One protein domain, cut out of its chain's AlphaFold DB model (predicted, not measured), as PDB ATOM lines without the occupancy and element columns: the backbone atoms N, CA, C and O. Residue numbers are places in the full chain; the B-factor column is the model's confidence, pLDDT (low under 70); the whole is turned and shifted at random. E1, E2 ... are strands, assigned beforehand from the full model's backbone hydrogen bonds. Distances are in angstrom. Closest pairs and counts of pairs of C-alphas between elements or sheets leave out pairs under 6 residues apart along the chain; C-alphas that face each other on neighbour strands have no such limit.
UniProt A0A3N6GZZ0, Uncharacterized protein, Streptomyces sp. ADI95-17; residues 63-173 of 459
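Overview. This is residues 63 to 173 of the 459 residues of an uncharacterized protein of Streptomyces sp. ADI95-17 (UniProt A0A3N6GZZ0). What shape does the backbone make? A small closed barrel of six strands, E1, E4, E5, E8, E7 and E6 round the ring, makes the body, and the hairpin of E2 and E3 reaches out beyond it as a short arm that adds to the longest axis. What is it made of? The 111 printed residues hold no named helix and eight named strands, E1 to E8 in order along the chain; the class is all strand, though under half of the residues, 49, are in named elements. Both the barrel and the two-stranded sheet of E2 and E3 are antiparallel. How large is it? It is compact, with a radius of gyration of the C-alphas of 14.7 A, yet elongated, spanning 50 by 32 by 23 A.

Along the chain. Where does the first strand begin? E1, residues 71 to 78, begins at C-alpha 71 (349.166, -17.843, 12.401) and is 19.9 A long. What follows it? E2 is residues 84 to 86, 7.1 A, and E3 residues 92 to 94, 6.9 A. E4, residues 97 to 103, measures 18.6 A, and E5, residues 114 to 118, 12.5 A. Where does the last strand end? E6, residues 138 to 143, measures 15.6 A, and E7, residues 147 to 157, is 26.5 A long and bends by 54 degrees at residue 154. E8, residues 165 to 170, 15.2 A, ends at C-alpha 170 (350.740, -8.190, 3.533).

Arrangement. How does the ring close? E1 has E4 on one side, with N 74 and O 101 at 3.0 A, and E6 on the other side, with N 140 and O 75 at 2.8 A. E4 and E5 form a hairpin, with N 117 and O 102 at 2.9 A. How do the later strands join? E6, E7 and E8 are a meander, each strand the antiparallel neighbour of the one before, with N 149 and O 141 at 2.9 A and N 169 and O 153 at 2.8 A. With E5 they form a Greek key, in which E5 is the antiparallel neighbour of E8, with N 114 and O 168 at 2.8 A. Where is the small hairpin? E2 and E3 have N 85 and O 93 at 2.8 A; E3 runs on into E4 at 27 degrees across 2 residues, while E2 is apart from E4.

Size, cuts and confidence. How far does it reach? The C-alphas of Ala 66 and Phe 89, the two farthest apart, are 50.8 A apart. Is there a cut or a long link? The printed part has no cut, and the link from E5 to E6, residues 119 to 137, is long. Where is confidence low? Residues 124 to 127 are under 70, while the mean pLDDT of the printed part is 90.5.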
ATOM      1  N   VAL A  63     352.855 -14.951   3.928       95.81
ATOM      2  CA  VAL A  63     351.706 -15.717   4.418       95.81
ATOM      3  C   VAL A  63     351.181 -16.646   3.319       95.81
ATOM      4  O   VAL A  63     350.759 -16.201   2.251       95.81
ATOM      5  N   ASN A  64     351.210 -17.950   3.575       93.88
ATOM      6  CA  ASN A  64     350.558 -18.976   2.782       93.88
ATOM      7  C   ASN A  64     349.055 -18.947   3.039       93.88
ATOM      8  O   ASN A  64     348.573 -19.396   4.074       93.88
ATOM      9  N   ARG A  65     348.308 -18.453   2.058       92.00
ATOM     10  CA  ARG A  65     346.847 -18.382   2.121       92.00
ATOM     11  C   ARG A  65     346.135 -19.635   1.622       92.00
ATOM     12  O   ARG A  65     344.920 -19.721   1.735       92.00
ATOM     13  N   ALA A  66     346.869 -20.604   1.070       88.06
ATOM     14  CA  ALA A  66     346.295 -21.861   0.586       88.06
ATOM     15  C   ALA A  66     346.010 -22.862   1.720       88.06
ATOM     16  O   ALA A  66     345.500 -23.951   1.472       88.06
ATOM     17  N   THR A  67     346.360 -22.508   2.957       82.44
ATOM     18  CA  THR A  67     346.177 -23.339   4.142       82.44
ATOM     19  C   THR A  67     345.253 -22.653   5.147       82.44
ATOM     20  O   THR A  67     345.398 -21.451   5.375       82.44
ATOM     21  N   PRO A  68     344.319 -23.392   5.773       78.56
ATOM     22  CA  PRO A  68     343.440 -22.852   6.807       78.56
ATOM     23  C   PRO A  68     344.098 -22.794   8.198       78.56
ATOM     24  O   PRO A  68     343.427 -22.457   9.166       78.56
ATOM     25  N   VAL A  69     345.385 -23.139   8.321       86.12
ATOM     26  CA  VAL A  69     346.110 -23.101   9.602       86.12
ATOM     27  C   VAL A  69     346.316 -21.650  10.041       86.12
ATOM     28  O   VAL A  69     346.791 -20.828   9.258       86.12
ATOM     29  N   LEU A  70     345.939 -21.337  11.282       89.81
ATOM     30  CA  LEU A  70     346.106 -20.006  11.862       89.81
ATOM     31  C   LEU A  70     347.592 -19.674  12.037       89.81
ATOM     32  O   LEU A  70     348.399 -20.544  12.350       89.81
ATOM     33  N   LEU A  71     347.931 -18.402  11.870       94.12
ATOM     34  CA  LEU A  71     349.166 -17.843  12.401       94.12
ATOM     35  C   LEU A  71     348.866 -17.356  13.815       94.12
ATOM     36  O   LEU A  71     348.137 -16.376  13.994       94.12
ATOM     37  N   ASP A  72     349.376 -18.075  14.805       89.94
ATOM     38  CA  ASP A  72     349.328 -17.693  16.209       89.94
ATOM     39  C   ASP A  72     350.499 -16.770  16.567       89.94
ATOM     40  O   ASP A  72     351.316 -16.407  15.717       89.94
ATOM     41  N   HIS A  73     350.508 -16.285  17.813       93.31
ATOM     42  CA  HIS A  73     351.555 -15.405  18.341       93.31
ATOM     43  C   HIS A  73     351.880 -14.209  17.428       93.31
ATOM     44  O   HIS A  73     353.023 -13.756  17.345       93.31
ATOM     45  N   CYS A  74     350.863 -13.676  16.740       97.88
ATOM     46  CA  CYS A  74     351.020 -12.460  15.964       97.88
ATOM     47  C   CYS A  74     351.090 -11.278  16.925       97.88
ATOM     48  O   CYS A  74     350.307 -11.198  17.875       97.88
ATOM     49  N   TRP A  75     351.979 -10.328  16.670       97.94
ATOM     50  CA  TRP A  75     352.099  -9.139  17.501       97.94
ATOM     51  C   TRP A  75     352.504  -7.911  16.695       97.94
ATOM     52  O   TRP A  75     353.074  -8.006  15.613       97.94
ATOM     53  N   ALA A  76     352.177  -6.730  17.207       97.50
ATOM     54  CA  ALA A  76     352.605  -5.464  16.624       97.50
ATOM     55  C   ALA A  76     352.805  -4.422  17.719       97.50
ATOM     56  O   ALA A  76     352.174  -4.487  18.774       97.50
ATOM     57  N   VAL A  77     353.654  -3.431  17.453       95.75
ATOM     58  CA  VAL A  77     353.842  -2.276  18.336       95.75
ATOM     59  C   VAL A  77     353.531  -1.006  17.561       95.75
ATOM     60  O   VAL A  77     354.066  -0.780  16.478       95.75
ATOM     61  N   GLY A  78     352.674  -0.157  18.121       93.88
ATOM     62  CA  GLY A  78     352.349   1.133  17.518       93.88
ATOM     63  C   GLY A  78     351.994   2.200  18.543       93.88
ATOM     64  O   GLY A  78     352.117   1.990  19.746       93.88
ATOM     65  N   PHE A  79     351.559   3.364  18.058       93.62
ATOM     66  CA  PHE A  79     351.356   4.569  18.870       93.62
ATOM     67  C   PHE A  79     349.897   5.049  18.804       93.62
ATOM     68  O   PHE A  79     349.612   6.112  18.227       93.62
ATOM     69  N   PRO A  80     348.937   4.292  19.366       92.88
ATOM     70  CA  PRO A  80     347.527   4.631  19.262       92.88
ATOM     71  C   PRO A  80     347.191   5.912  20.038       92.88
ATOM     72  O   PRO A  80     347.819   6.293  21.028       92.88
ATOM     73  N   ARG A  81     346.151   6.616  19.589       91.00
ATOM     74  CA  ARG A  81     345.745   7.935  20.093       91.00
ATOM     75  C   ARG A  81     345.403   7.924  21.581       91.00
ATOM     76  O   ARG A  81     345.651   8.930  22.249       91.00
ATOM     77  N   PHE A  82     344.845   6.831  22.102       89.31
ATOM     78  CA  PHE A  82     344.480   6.733  23.519       89.31
ATOM     79  C   PHE A  82     345.697   6.703  24.453       89.31
ATOM     80  O   PHE A  82     345.581   7.116  25.608       89.31
ATOM     81  N   MET A  83     346.879   6.343  23.946       90.88
ATOM     82  CA  MET A  83     348.141   6.439  24.683       90.88
ATOM     83  C   MET A  83     348.771   7.834  24.635       90.88
ATOM     84  O   MET A  83     349.944   8.012  24.944       90.88
ATOM     85  N   ARG A  84     348.020   8.879  24.269       89.38
ATOM     86  CA  ARG A  84     348.527  10.253  24.332       89.38
ATOM     87  C   ARG A  84     348.735  10.690  25.787       89.38
ATOM     88  O   ARG A  84     347.772  10.878  26.533       89.38
ATOM     89  N   ARG A  85     349.991  10.920  26.167       86.31
ATOM     90  CA  ARG A  85     350.435  11.411  27.479       86.31
ATOM     91  C   ARG A  85     351.202  12.726  27.328       86.31
ATOM     92  O   ARG A  85     351.662  13.075  26.241       86.31
ATOM     93  N   ARG A  86     351.298  13.506  28.407       87.19
ATOM     94  CA  ARG A  86     352.242  14.633  28.473       87.19
ATOM     95  C   ARG A  86     353.596  14.079  28.901       87.19
ATOM     96  O   ARG A  86     353.655  13.393  29.913       87.19
ATOM     97  N   ASN A  87     354.646  14.364  28.140       82.38
ATOM     98  CA  ASN A  87     356.009  14.037  28.551       82.38
ATOM     99  C   ASN A  87     356.534  15.053  29.588       82.38
ATOM    100  O   ASN A  87     355.872  16.054  29.880       82.38
ATOM    101  N   ILE A  88     357.746  14.821  30.105       77.38
ATOM    102  CA  ILE A  88     358.416  15.697  31.088       77.38
ATOM    103  C   ILE A  88     358.641  17.135  30.585       77.38
ATOM    104  O   ILE A  88     358.763  18.056  31.384       77.38
ATOM    105  N   PHE A  89     358.632  17.344  29.265       79.38
ATOM    106  CA  PHE A  89     358.760  18.650  28.610       79.38
ATOM    107  C   PHE A  89     357.399  19.277  28.249       79.38
ATOM    108  O   PHE A  89     357.332  20.231  27.478       79.38
ATOM    109  N   GLY A  90     356.289  18.713  28.740       81.44
ATOM    110  CA  GLY A  90     354.930  19.208  28.507       81.44
ATOM    111  C   GLY A  90     354.346  18.924  27.116       81.44
ATOM    112  O   GLY A  90     353.176  19.243  26.874       81.44
ATOM    113  N   ARG A  91     355.096  18.287  26.204       84.31
ATOM    114  CA  ARG A  91     354.619  17.903  24.865       84.31
ATOM    115  C   ARG A  91     353.653  16.722  24.965       84.31
ATOM    116  O   ARG A  91     353.880  15.776  25.717       84.31
ATOM    117  N   ARG A  92     352.560  16.763  24.195       85.19
ATOM    118  CA  ARG A  92     351.578  15.669  24.118       85.19
ATOM    119  C   ARG A  92     352.022  14.641  23.084       85.19
ATOM    120  O   ARG A  92     351.761  14.819  21.898       85.19
ATOM    121  N   LEU A  93     352.650  13.569  23.544       87.44
ATOM    122  CA  LEU A  93     353.150  12.486  22.703       87.44
ATOM    123  C   LEU A  93     352.327  11.221  22.946       87.44
ATOM    124  O   LEU A  93     351.823  11.001  24.043       87.44
ATOM    125  N   ARG A  94     352.141  10.414  21.904       89.75
ATOM    126  CA  ARG A  94     351.563   9.072  22.042       89.75
ATOM    127  C   ARG A  94     352.649   8.120  22.525       89.75
ATOM    128  O   ARG A  94     353.750   8.179  21.978       89.75
ATOM    129  N   ASP A  95     352.333   7.313  23.526       90.38
ATOM    130  CA  ASP A  95     353.157   6.195  23.979       90.38
ATOM    131  C   ASP A  95     352.880   4.939  23.136       90.38
ATOM    132  O   ASP A  95     351.931   4.911  22.344       90.38
ATOM    133  N   THR A  96     353.728   3.927  23.288       92.38
ATOM    134  CA  THR A  96     353.611   2.643  22.595       92.38
ATOM    135  C   THR A  96     352.552   1.736  23.217       92.38
ATOM    136  O   THR A  96     352.270   1.795  24.413       92.38
ATOM    137  N   VAL A  97     351.967   0.875  22.387       93.88
ATOM    138  CA  VAL A  97     351.179  -0.291  22.802       93.88
ATOM    139  C   VAL A  97     351.646  -1.478  21.993       93.88
ATOM    140  O   VAL A  97     351.708  -1.386  20.767       93.88
ATOM    141  N   GLN A  98     351.927  -2.576  22.685       95.81
ATOM    142  CA  GLN A  98     352.037  -3.884  22.065       95.81
ATOM    143  C   GLN A  98     350.652  -4.526  22.020       95.81
ATOM    144  O   GLN A  98     349.951  -4.562  23.029       95.81
ATOM    145  N   ILE A  99     350.274  -5.025  20.851       95.88
ATOM    146  CA  ILE A  99     349.075  -5.841  20.659       95.88
ATOM    147  C   ILE A  99     349.502  -7.256  20.298       95.88
ATOM    148  O   ILE A  99     350.524  -7.443  19.634       95.88
ATOM    149  N   THR A 100     348.699  -8.230  20.701       97.31
ATOM    150  CA  THR A 100     348.854  -9.637  20.337       97.31
ATOM    151  C   THR A 100     347.558 -10.153  19.726       97.31
ATOM    152  O   THR A 100     346.473  -9.630  20.000       97.31
ATOM    153  N   GLY A 101     347.659 -11.155  18.860       96.50
ATOM    154  CA  GLY A 101     346.508 -11.691  18.155       96.50
ATOM    155  C   GLY A 101     346.835 -12.881  17.270       96.50
ATOM    156  O   GLY A 101     347.908 -13.478  17.358       96.50
ATOM    157  N   VAL A 102     345.884 -13.199  16.400       96.81
ATOM    158  CA  VAL A 102     345.990 -14.285  15.423       96.81
ATOM    159  C   VAL A 102     345.623 -13.790  14.029       96.81
ATOM    160  O   VAL A 102     344.790 -12.893  13.877       96.81
ATOM    161  N   ILE A 103     346.224 -14.384  13.002       97.06
ATOM    162  CA  ILE A 103     345.840 -14.165  11.605       97.06
ATOM    163  C   ILE A 103     345.322 -15.481  11.040       97.06
ATOM    164  O   ILE A 103     346.038 -16.476  11.011       97.06
ATOM    165  N   ALA A 104     344.093 -15.474  10.530       94.31
ATOM    166  CA  ALA A 104     343.573 -16.560   9.707       94.31
ATOM    167  C   ALA A 104     343.957 -16.299   8.237       94.31
ATOM    168  O   ALA A 104     343.407 -15.368   7.641       94.31
ATOM    169  N   PRO A 105     344.875 -17.070   7.615       92.75
ATOM    170  CA  PRO A 105     345.406 -16.741   6.286       92.75
ATOM    171  C   PRO A 105     344.355 -16.680   5.172       92.75
ATOM    172  O   PRO A 105     344.508 -15.914   4.219       92.75
ATOM    173  N   ALA A 106     343.284 -17.468   5.299       89.75
ATOM    174  CA  ALA A 106     342.177 -17.496   4.346       89.75
ATOM    175  C   ALA A 106     341.252 -16.264   4.442       89.75
ATOM    176  O   ALA A 106     340.508 -15.972   3.501       89.75
ATOM    177  N   SER A 107     341.289 -15.517   5.550       88.25
ATOM    178  CA  SER A 107     340.481 -14.309   5.722       88.25
ATOM    179  C   SER A 107     340.988 -13.175   4.832       88.25
ATOM    180  O   SER A 107     342.192 -12.983   4.662       88.25
ATOM    181  N   GLY A 108     340.055 -12.414   4.250       88.19
ATOM    182  CA  GLY A 108     340.384 -11.319   3.332       88.19
ATOM    183  C   GLY A 108     340.967 -11.778   1.989       88.19
ATOM    184  O   GLY A 108     341.579 -10.983   1.283       88.19
ATOM    185  N   ALA A 109     340.765 -13.043   1.594       90.50
ATOM    186  CA  ALA A 109     341.276 -13.574   0.327       90.50
ATOM    187  C   ALA A 109     340.825 -12.764  -0.906       90.50
ATOM    188  O   ALA A 109     341.612 -12.579  -1.828       90.50
ATOM    189  N   VAL A 110     339.590 -12.243  -0.905       91.00
ATOM    190  CA  VAL A 110     339.056 -11.420  -2.008       91.00
ATOM    191  C   VAL A 110     339.716 -10.041  -2.067       91.00
ATOM    192  O   VAL A 110     340.006  -9.555  -3.155       91.00
ATOM    193  N   SER A 111     339.962  -9.405  -0.917       92.06
ATOM    194  CA  SER A 111     340.613  -8.088  -0.864       92.06
ATOM    195  C   SER A 111     342.136  -8.169  -0.986       92.06
ATOM    196  O   SER A 111     342.785  -7.148  -1.183       92.06
ATOM    197  N   GLY A 112     342.720  -9.356  -0.817       94.38
ATOM    198  CA  GLY A 112     344.166  -9.540  -0.719       94.38
ATOM    199  C   GLY A 112     344.758  -9.069   0.617       94.38
ATOM    200  O   GLY A 112     345.966  -9.209   0.830       94.38
ATOM    201  N   LEU A 113     343.943  -8.589   1.561       96.88
ATOM    202  CA  LEU A 113     344.371  -8.063   2.863       96.88
ATOM    203  C   LEU A 113     344.280  -9.132   3.955       96.88
ATOM    204  O   LEU A 113     343.485 -10.064   3.869       96.88
ATOM    205  N   LEU A 114     345.154  -9.056   4.952       97.44
ATOM    206  CA  LEU A 114     345.135  -9.944   6.113       97.44
ATOM    207  C   LEU A 114     344.261  -9.333   7.214       97.44
ATOM    208  O   LEU A 114     344.127  -8.110   7.317       97.44
ATOM    209  N   ARG A 115     343.688 -10.195   8.055       96.69
ATOM    210  CA  ARG A 115     342.947  -9.800   9.255       96.69
ATOM    211  C   ARG A 115     343.720 -10.240  10.487       96.69
ATOM    212  O   ARG A 115     343.874 -11.439  10.703       96.69
ATOM    213  N   LEU A 116     344.206  -9.272  11.259       97.44
ATOM    214  CA  LEU A 116     344.764  -9.511  12.583       97.44
ATOM    215  C   LEU A 116     343.642  -9.358  13.606       97.44
ATOM    216  O   LEU A 116     343.143  -8.256  13.836       97.44
ATOM    217  N   GLN A 117     343.266 -10.478  14.206       96.19
ATOM    218  CA  GLN A 117     342.289 -10.544  15.274       96.19
ATOM    219  C   GLN A 117     343.021 -10.371  16.605       96.19
ATOM    220  O   GLN A 117     343.690 -11.298  17.065       96.19
ATOM    221  N   VAL A 118     342.944  -9.180  17.204       94.75
ATOM    222  CA  VAL A 118     343.646  -8.895  18.465       94.75
ATOM    223  C   VAL A 118     342.892  -9.459  19.667       94.75
ATOM    224  O   VAL A 118     341.659  -9.464  19.686       94.75
ATOM    225  N   ALA A 119     343.639  -9.937  20.663       88.19
ATOM    226  CA  ALA A 119     343.082 -10.548  21.869       88.19
ATOM    227  C   ALA A 119     342.404  -9.510  22.777       88.19
ATOM    228  O   ALA A 119     341.275  -9.711  23.221       88.19
ATOM    229  N   ASP A 120     343.063  -8.366  22.977       85.50
ATOM    230  CA  ASP A 120     342.600  -7.306  23.869       85.50
ATOM    231  C   ASP A 120     342.183  -6.058  23.100       85.50
ATOM    232  O   ASP A 120     342.873  -5.592  22.192       85.50
ATOM    233  N   THR A 121     341.057  -5.472  23.503       83.69
ATOM    234  CA  THR A 121     340.517  -4.240  22.922       83.69
ATOM    235  C   THR A 121     340.439  -3.134  23.980       83.69
ATOM    236  O   THR A 121     339.872  -3.358  25.051       83.69
ATOM    237  N   PRO A 122     340.916  -1.907  23.695       80.00
ATOM    238  CA  PRO A 122     340.801  -0.770  24.597       80.00
ATOM    239  C   PRO A 122     339.340  -0.465  24.947       80.00
ATOM    240  O   PRO A 122     338.568   0.012  24.113       80.00
ATOM    241  N   SER A 123     338.946  -0.667  26.202       70.50
ATOM    242  CA  SER A 123     337.630  -0.252  26.690       70.50
ATOM    243  C   SER A 123     337.579   1.268  26.891       70.50
ATOM    244  O   SER A 123     338.456   1.830  27.547       70.50
ATOM    245  N   GLY A 124     336.537   1.944  26.392       61.22
ATOM    246  CA  GLY A 124     336.206   3.309  26.833       61.22
ATOM    247  C   GLY A 124     336.323   4.441  25.809       61.22
ATOM    248  O   GLY A 124     336.190   5.603  26.194       61.22
ATOM    249  N   MET A 125     336.519   4.158  24.517       63.47
ATOM    250  CA  MET A 125     336.378   5.189  23.479       63.47
ATOM    251  C   MET A 125     334.913   5.254  23.016       63.47
ATOM    252  O   MET A 125     334.380   4.261  22.535       63.47
ATOM    253  N   ARG A 126     334.246   6.403  23.213       57.19
ATOM    254  CA  ARG A 126     332.823   6.591  22.855       57.19
ATOM    255  C   ARG A 126     332.599   6.934  21.378       57.19
ATOM    256  O   ARG A 126     331.506   6.703  20.880       57.19
ATOM    257  N   GLU A 127     333.613   7.467  20.693       69.25
ATOM    258  CA  GLU A 127     333.532   7.896  19.292       69.25
ATOM    259  C   GLU A 127     334.859   7.631  18.559       69.25
ATOM    260  O   GLU A 127     335.937   7.923  19.087       69.25
ATOM    261  N   GLY A 128     334.772   7.125  17.325       77.50
ATOM    262  CA  GLY A 128     335.915   6.863  16.445       77.50
ATOM    263  C   GLY A 128     336.606   5.511  16.660       77.50
ATOM    264  O   GLY A 128     336.183   4.676  17.453       77.50
ATOM    265  N   SER A 129     337.690   5.288  15.914       85.50
ATOM    266  CA  SER A 129     338.471   4.049  15.987       85.50
ATOM    267  C   SER A 129     339.271   3.962  17.291       85.50
ATOM    268  O   SER A 129     340.157   4.785  17.536       85.50
ATOM    269  N   GLN A 130     339.026   2.909  18.082       85.38
ATOM    270  CA  GLN A 130     339.808   2.585  19.287       85.38
ATOM    271  C   GLN A 130     341.309   2.460  18.995       85.38
ATOM    272  O   GLN A 130     342.139   2.817  19.827       85.38
ATOM    273  N   TRP A 131     341.647   2.044  17.778       92.00
ATOM    274  CA  TRP A 131     343.009   1.858  17.294       92.00
ATOM    275  C   TRP A 131     343.523   3.023  16.446       92.00
ATOM    276  O   TRP A 131     344.530   2.890  15.754       92.00
ATOM    277  N   GLN A 132     342.864   4.188  16.479       91.12
ATOM    278  CA  GLN A 132     343.302   5.344  15.700       91.12
ATOM    279  C   GLN A 132     344.774   5.665  15.993       91.12
ATOM    280  O   GLN A 132     345.136   5.937  17.136       91.12
ATOM    281  N   GLY A 133     345.613   5.704  14.954       92.00
ATOM    282  CA  GLY A 133     347.052   5.950  15.086       92.00
ATOM    283  C   GLY A 133     347.924   4.700  15.208       92.00
ATOM    284  O   GLY A 133     349.127   4.845  15.393       92.00
ATOM    285  N   LEU A 134     347.333   3.507  15.121       95.00
ATOM    286  CA  LEU A 134     348.057   2.242  15.018       95.00
ATOM    287  C   LEU A 134     348.490   1.923  13.573       95.00
ATOM    288  O   LEU A 134     349.426   1.155  13.379       95.00
ATOM    289  N   SER A 135     347.842   2.526  12.570       96.31
ATOM    290  CA  SER A 135     348.223   2.386  11.163       96.31
ATOM    291  C   SER A 135     349.701   2.722  10.951       96.31
ATOM    292  O   SER A 135     350.194   3.735  11.453       96.31
ATOM    293  N   GLY A 136     350.411   1.865  10.225       97.12
ATOM    294  CA  GLY A 136     351.865   1.914  10.062       97.12
ATOM    295  C   GLY A 136     352.626   0.952  10.973       97.12
ATOM    296  O   GLY A 136     353.810   0.731  10.739       97.12
ATOM    297  N   ALA A 137     351.975   0.346  11.973       97.31
ATOM    298  CA  ALA A 137     352.597  -0.685  12.800       97.31
ATOM    299  C   ALA A 137     352.888  -1.946  11.975       97.31
ATOM    300  O   ALA A 137     352.007  -2.470  11.291       97.31
ATOM    301  N   VAL A 138     354.122  -2.445  12.058       97.75
ATOM    302  CA  VAL A 138     354.516  -3.720  11.444       97.75
ATOM    303  C   VAL A 138     353.965  -4.865  12.287       97.75
ATOM    304  O   VAL A 138     354.094  -4.853  13.511       97.75
ATOM    305  N   VAL A 139     353.354  -5.841  11.620       98.44
ATOM    306  CA  VAL A 139     352.860  -7.070  12.240       98.44
ATOM    307  C   VAL A 139     353.905  -8.160  12.087       98.44
ATOM    308  O   VAL A 139     354.343  -8.457  10.973       98.44
ATOM    309  N   PHE A 140     354.267  -8.754  13.214       98.19
ATOM    310  CA  PHE A 140     355.202  -9.854  13.354       98.19
ATOM    311  C   PHE A 140     354.461 -11.140  13.696       98.19
ATOM    312  O   PHE A 140     353.379 -11.104  14.281       98.19
ATOM    313  N   VAL A 141     355.070 -12.264  13.348       97.31
ATOM    314  CA  VAL A 141     354.671 -13.608  13.764       97.31
ATOM    315  C   VAL A 141     355.894 -14.270  14.373       97.31
ATOM    316  O   VAL A 141     356.950 -14.290  13.736       97.31
ATOM    317  N   SER A 142     355.761 -14.799  15.586       93.69
ATOM    318  CA  SER A 142     356.831 -15.557  16.231       93.69
ATOM    319  C   SER A 142     356.880 -16.978  15.666       93.69
ATOM    320  O   SER A 142     356.053 -17.818  16.003       93.69
ATOM    321  N   ASP A 143     357.855 -17.262  14.801       90.19
ATOM    322  CA  ASP A 143     358.105 -18.604  14.269       90.19
ATOM    323  C   ASP A 143     359.196 -19.309  15.082       90.19
ATOM    324  O   ASP A 143     360.287 -18.780  15.302       90.19
ATOM    325  N   ARG A 144     358.940 -20.561  15.468       84.81
ATOM    326  CA  ARG A 144     359.860 -21.373  16.284       84.81
ATOM    327  C   ARG A 144     361.246 -21.586  15.656       84.81
ATOM    328  O   ARG A 144     362.185 -21.929  16.369       84.81
ATOM    329  N   HIS A 145     361.390 -21.425  14.340       86.44
ATOM    330  CA  HIS A 145     362.648 -21.673  13.635       86.44
ATOM    331  C   HIS A 145     363.367 -20.401  13.188       86.44
ATOM    332  O   HIS A 145     364.595 -20.397  13.123       86.44
ATOM    333  N   HIS A 146     362.625 -19.352  12.846       85.75
ATOM    334  CA  HIS A 146     363.178 -18.113  12.300       85.75
ATOM    335  C   HIS A 146     363.073 -16.927  13.268       85.75
ATOM    336  O   HIS A 146     363.577 -15.851  12.949       85.75
ATOM    337  N   GLY A 147     362.456 -17.115  14.437       91.00
ATOM    338  CA  GLY A 147     362.143 -16.035  15.364       91.00
ATOM    339  C   GLY A 147     361.007 -15.159  14.838       91.00
ATOM    340  O   GLY A 147     360.129 -15.623  14.112       91.00
ATOM    341  N   ASP A 148     361.020 -13.881  15.210       94.56
ATOM    342  CA  ASP A 148     359.987 -12.936  14.797       94.56
ATOM    343  C   ASP A 148     360.159 -12.512  13.333       94.56
ATOM    344  O   ASP A 148     361.168 -11.916  12.941       94.56
ATOM    345  N   LEU A 149     359.140 -12.791  12.523       96.75
ATOM    346  CA  LEU A 149     359.099 -12.462  11.102       96.75
ATOM    347  C   LEU A 149     357.976 -11.472  10.810       96.75
ATOM    348  O   LEU A 149     356.820 -11.699  11.158       96.75
ATOM    349  N   ALA A 150     358.302 -10.383  10.121       97.62
ATOM    350  CA  ALA A 150     357.334  -9.391   9.687       97.62
ATOM    351  C   ALA A 150     356.504  -9.917   8.505       97.62
ATOM    352  O   ALA A 150     357.052 -10.370   7.499       97.62
ATOM    353  N   VAL A 151     355.177  -9.831   8.601       98.00
ATOM    354  CA  VAL A 151     354.240 -10.354   7.584       98.00
ATOM    355  C   VAL A 151     353.442  -9.263   6.873       98.00
ATOM    356  O   VAL A 151     352.953  -9.476   5.760       98.00
ATOM    357  N   GLY A 152     353.341  -8.076   7.467       98.06
ATOM    358  CA  GLY A 152     352.648  -6.943   6.863       98.06
ATOM    359  C   GLY A 152     352.625  -5.703   7.746       98.06
ATOM    360  O   GLY A 152     353.299  -5.637   8.772       98.06
ATOM    361  N   VAL A 153     351.825  -4.721   7.339       98.31
ATOM    362  CA  VAL A 153     351.651  -3.439   8.035       98.31
ATOM    363  C   VAL A 153     350.170  -3.211   8.309       98.31
ATOM    364  O   VAL A 153     349.345  -3.399   7.419       98.31
ATOM    365  N   VAL A 154     349.813  -2.797   9.525       98.31
ATOM    366  CA  VAL A 154     348.439  -2.393   9.856       98.31
ATOM    367  C   VAL A 154     348.075  -1.166   9.022       98.31
ATOM    368  O   VAL A 154     348.748  -0.142   9.129       98.31
ATOM    369  N   ILE A 155     347.008  -1.246   8.225       97.25
ATOM    370  CA  ILE A 155     346.525  -0.114   7.418       97.25
ATOM    371  C   ILE A 155     345.332   0.588   8.063       97.25
ATOM    372  O   ILE A 155     345.273   1.813   8.088       97.25
ATOM    373  N   GLU A 156     344.422  -0.144   8.698       94.75
ATOM    374  CA  GLU A 156     343.251   0.461   9.333       94.75
ATOM    375  C   GLU A 156     342.632  -0.451  10.395       94.75
ATOM    376  O   GLU A 156     342.964  -1.631  10.522       94.75
ATOM    377  N   HIS A 157     341.698   0.120  11.151       91.38
ATOM    378  CA  HIS A 157     340.792  -0.623  12.019       91.38
ATOM    379  C   HIS A 157     339.558  -1.021  11.206       91.38
ATOM    380  O   HIS A 157     338.848  -0.139  10.722       91.38
ATOM    381  N   GLY A 158     339.290  -2.323  11.088       85.06
ATOM    382  CA  GLY A 158     338.100  -2.862  10.432       85.06
ATOM    383  C   GLY A 158     336.852  -2.684  11.294       85.06
ATOM    384  O   GLY A 158     336.336  -3.656  11.827       85.06
ATOM    385  N   LEU A 159     336.372  -1.445  11.440       84.69
ATOM    386  CA  LEU A 159     335.249  -1.095  12.325       84.69
ATOM    387  C   LEU A 159     333.994  -1.948  12.092       84.69
ATOM    388  O   LEU A 159     333.322  -2.315  13.054       84.69
ATOM    389  N   ASP A 160     333.716  -2.295  10.835       84.69
ATOM    390  CA  ASP A 160     332.562  -3.115  10.452       84.69
ATOM    391  C   ASP A 160     332.706  -4.591  10.873       84.69
ATOM    392  O   ASP A 160     331.709  -5.297  11.019       84.69
ATOM    393  N   GLU A 161     333.937  -5.063  11.092       83.62
ATOM    394  CA  GLU A 161     334.252  -6.433  11.525       83.62
ATOM    395  C   GLU A 161     334.344  -6.559  13.053       83.62
ATOM    396  O   GLU A 161     334.379  -7.665  13.594       83.62
ATOM    397  N   GLY A 162     334.324  -5.430  13.759       87.81
ATOM    398  CA  GLY A 162     334.325  -5.362  15.210       87.81
ATOM    399  C   GLY A 162     335.587  -4.725  15.789       87.81
ATOM    400  O   GLY A 162     336.568  -4.465  15.092       87.81
ATOM    401  N   PRO A 163     335.579  -4.469  17.105       88.44
ATOM    402  CA  PRO A 163     336.564  -3.607  17.752       88.44
ATOM    403  C   PRO A 163     337.970  -4.228  17.872       88.44
ATOM    404  O   PRO A 163     338.939  -3.554  18.222       88.44
ATOM    405  N   SER A 164     338.084  -5.523  17.586       91.81
ATOM    406  CA  SER A 164     339.302  -6.328  17.660       91.81
ATOM    407  C   SER A 164     339.852  -6.720  16.281       91.81
ATOM    408  O   SER A 164     340.823  -7.471  16.198       91.81
ATOM    409  N   ALA A 165     339.262  -6.217  15.193       94.44
ATOM    410  CA  ALA A 165     339.674  -6.539  13.833       94.44
ATOM    411  C   ALA A 165     340.583  -5.447  13.253       94.44
ATOM    412  O   ALA A 165     340.167  -4.310  13.024       94.44
ATOM    413  N   LEU A 166     341.839  -5.787  12.969       96.88
ATOM    414  CA  LEU A 166     342.774  -4.897  12.283       96.88
ATOM    415  C   LEU A 166     343.050  -5.391  10.866       96.88
ATOM    416  O   LEU A 166     343.347  -6.567  10.636       96.88
ATOM    417  N   THR A 167     342.988  -4.471   9.908       97.56
ATOM    418  CA  THR A 167     343.349  -4.732   8.518       97.56
ATOM    419  C   THR A 167     344.853  -4.614   8.353       97.56
ATOM    420  O   THR A 167     345.444  -3.591   8.703       97.56
ATOM    421  N   VAL A 168     345.471  -5.632   7.765       98.38
ATOM    422  CA  VAL A 168     346.915  -5.695   7.547       98.38
ATOM    423  C   VAL A 168     347.192  -5.845   6.055       98.38
ATOM    424  O   VAL A 168     346.690  -6.762   5.407       98.38
ATOM    425  N   LEU A 169     348.012  -4.957   5.502       98.25
ATOM    426  CA  LEU A 169     348.544  -5.080   4.150       98.25
ATOM    427  C   LEU A 169     349.729  -6.057   4.174       98.25
ATOM    428  O   LEU A 169     350.751  -5.728   4.785       98.25
ATOM    429  N   PRO A 170     349.626  -7.250   3.559       97.88
ATOM    430  CA  PRO A 170     350.740  -8.190   3.533       97.88
ATOM    431  C   PRO A 170     351.891  -7.648   2.683       97.88
ATOM    432  O   PRO A 170     351.658  -7.051   1.633       97.88
ATOM    433  N   PHE A 171     353.139  -7.936   3.064       97.50
ATOM    434  CA  PHE A 171     354.295  -7.526   2.251       97.50
ATOM    435  C   PHE A 171     354.289  -8.143   0.847       97.50
ATOM    436  O   PHE A 171     354.803  -7.541  -0.089       97.50
ATOM    437  N   THR A 172     353.644  -9.294   0.650       96.25
ATOM    438  CA  THR A 172     353.491  -9.888  -0.686       96.25
ATOM    439  C   THR A 172     352.617  -9.075  -1.639       96.25
ATOM    440  O   THR A 172     352.682  -9.311  -2.836       96.25
ATOM    441  N   ALA A 173     351.849  -8.085  -1.164       96.31
ATOM    442  CA  ALA A 173     351.142  -7.153  -2.052       96.31
ATOM    443  C   ALA A 173     352.109  -6.299  -2.903       96.31
ATOM    444  O   ALA A 173     351.725  -5.746  -3.929       96.31
TER     445      ALA A 173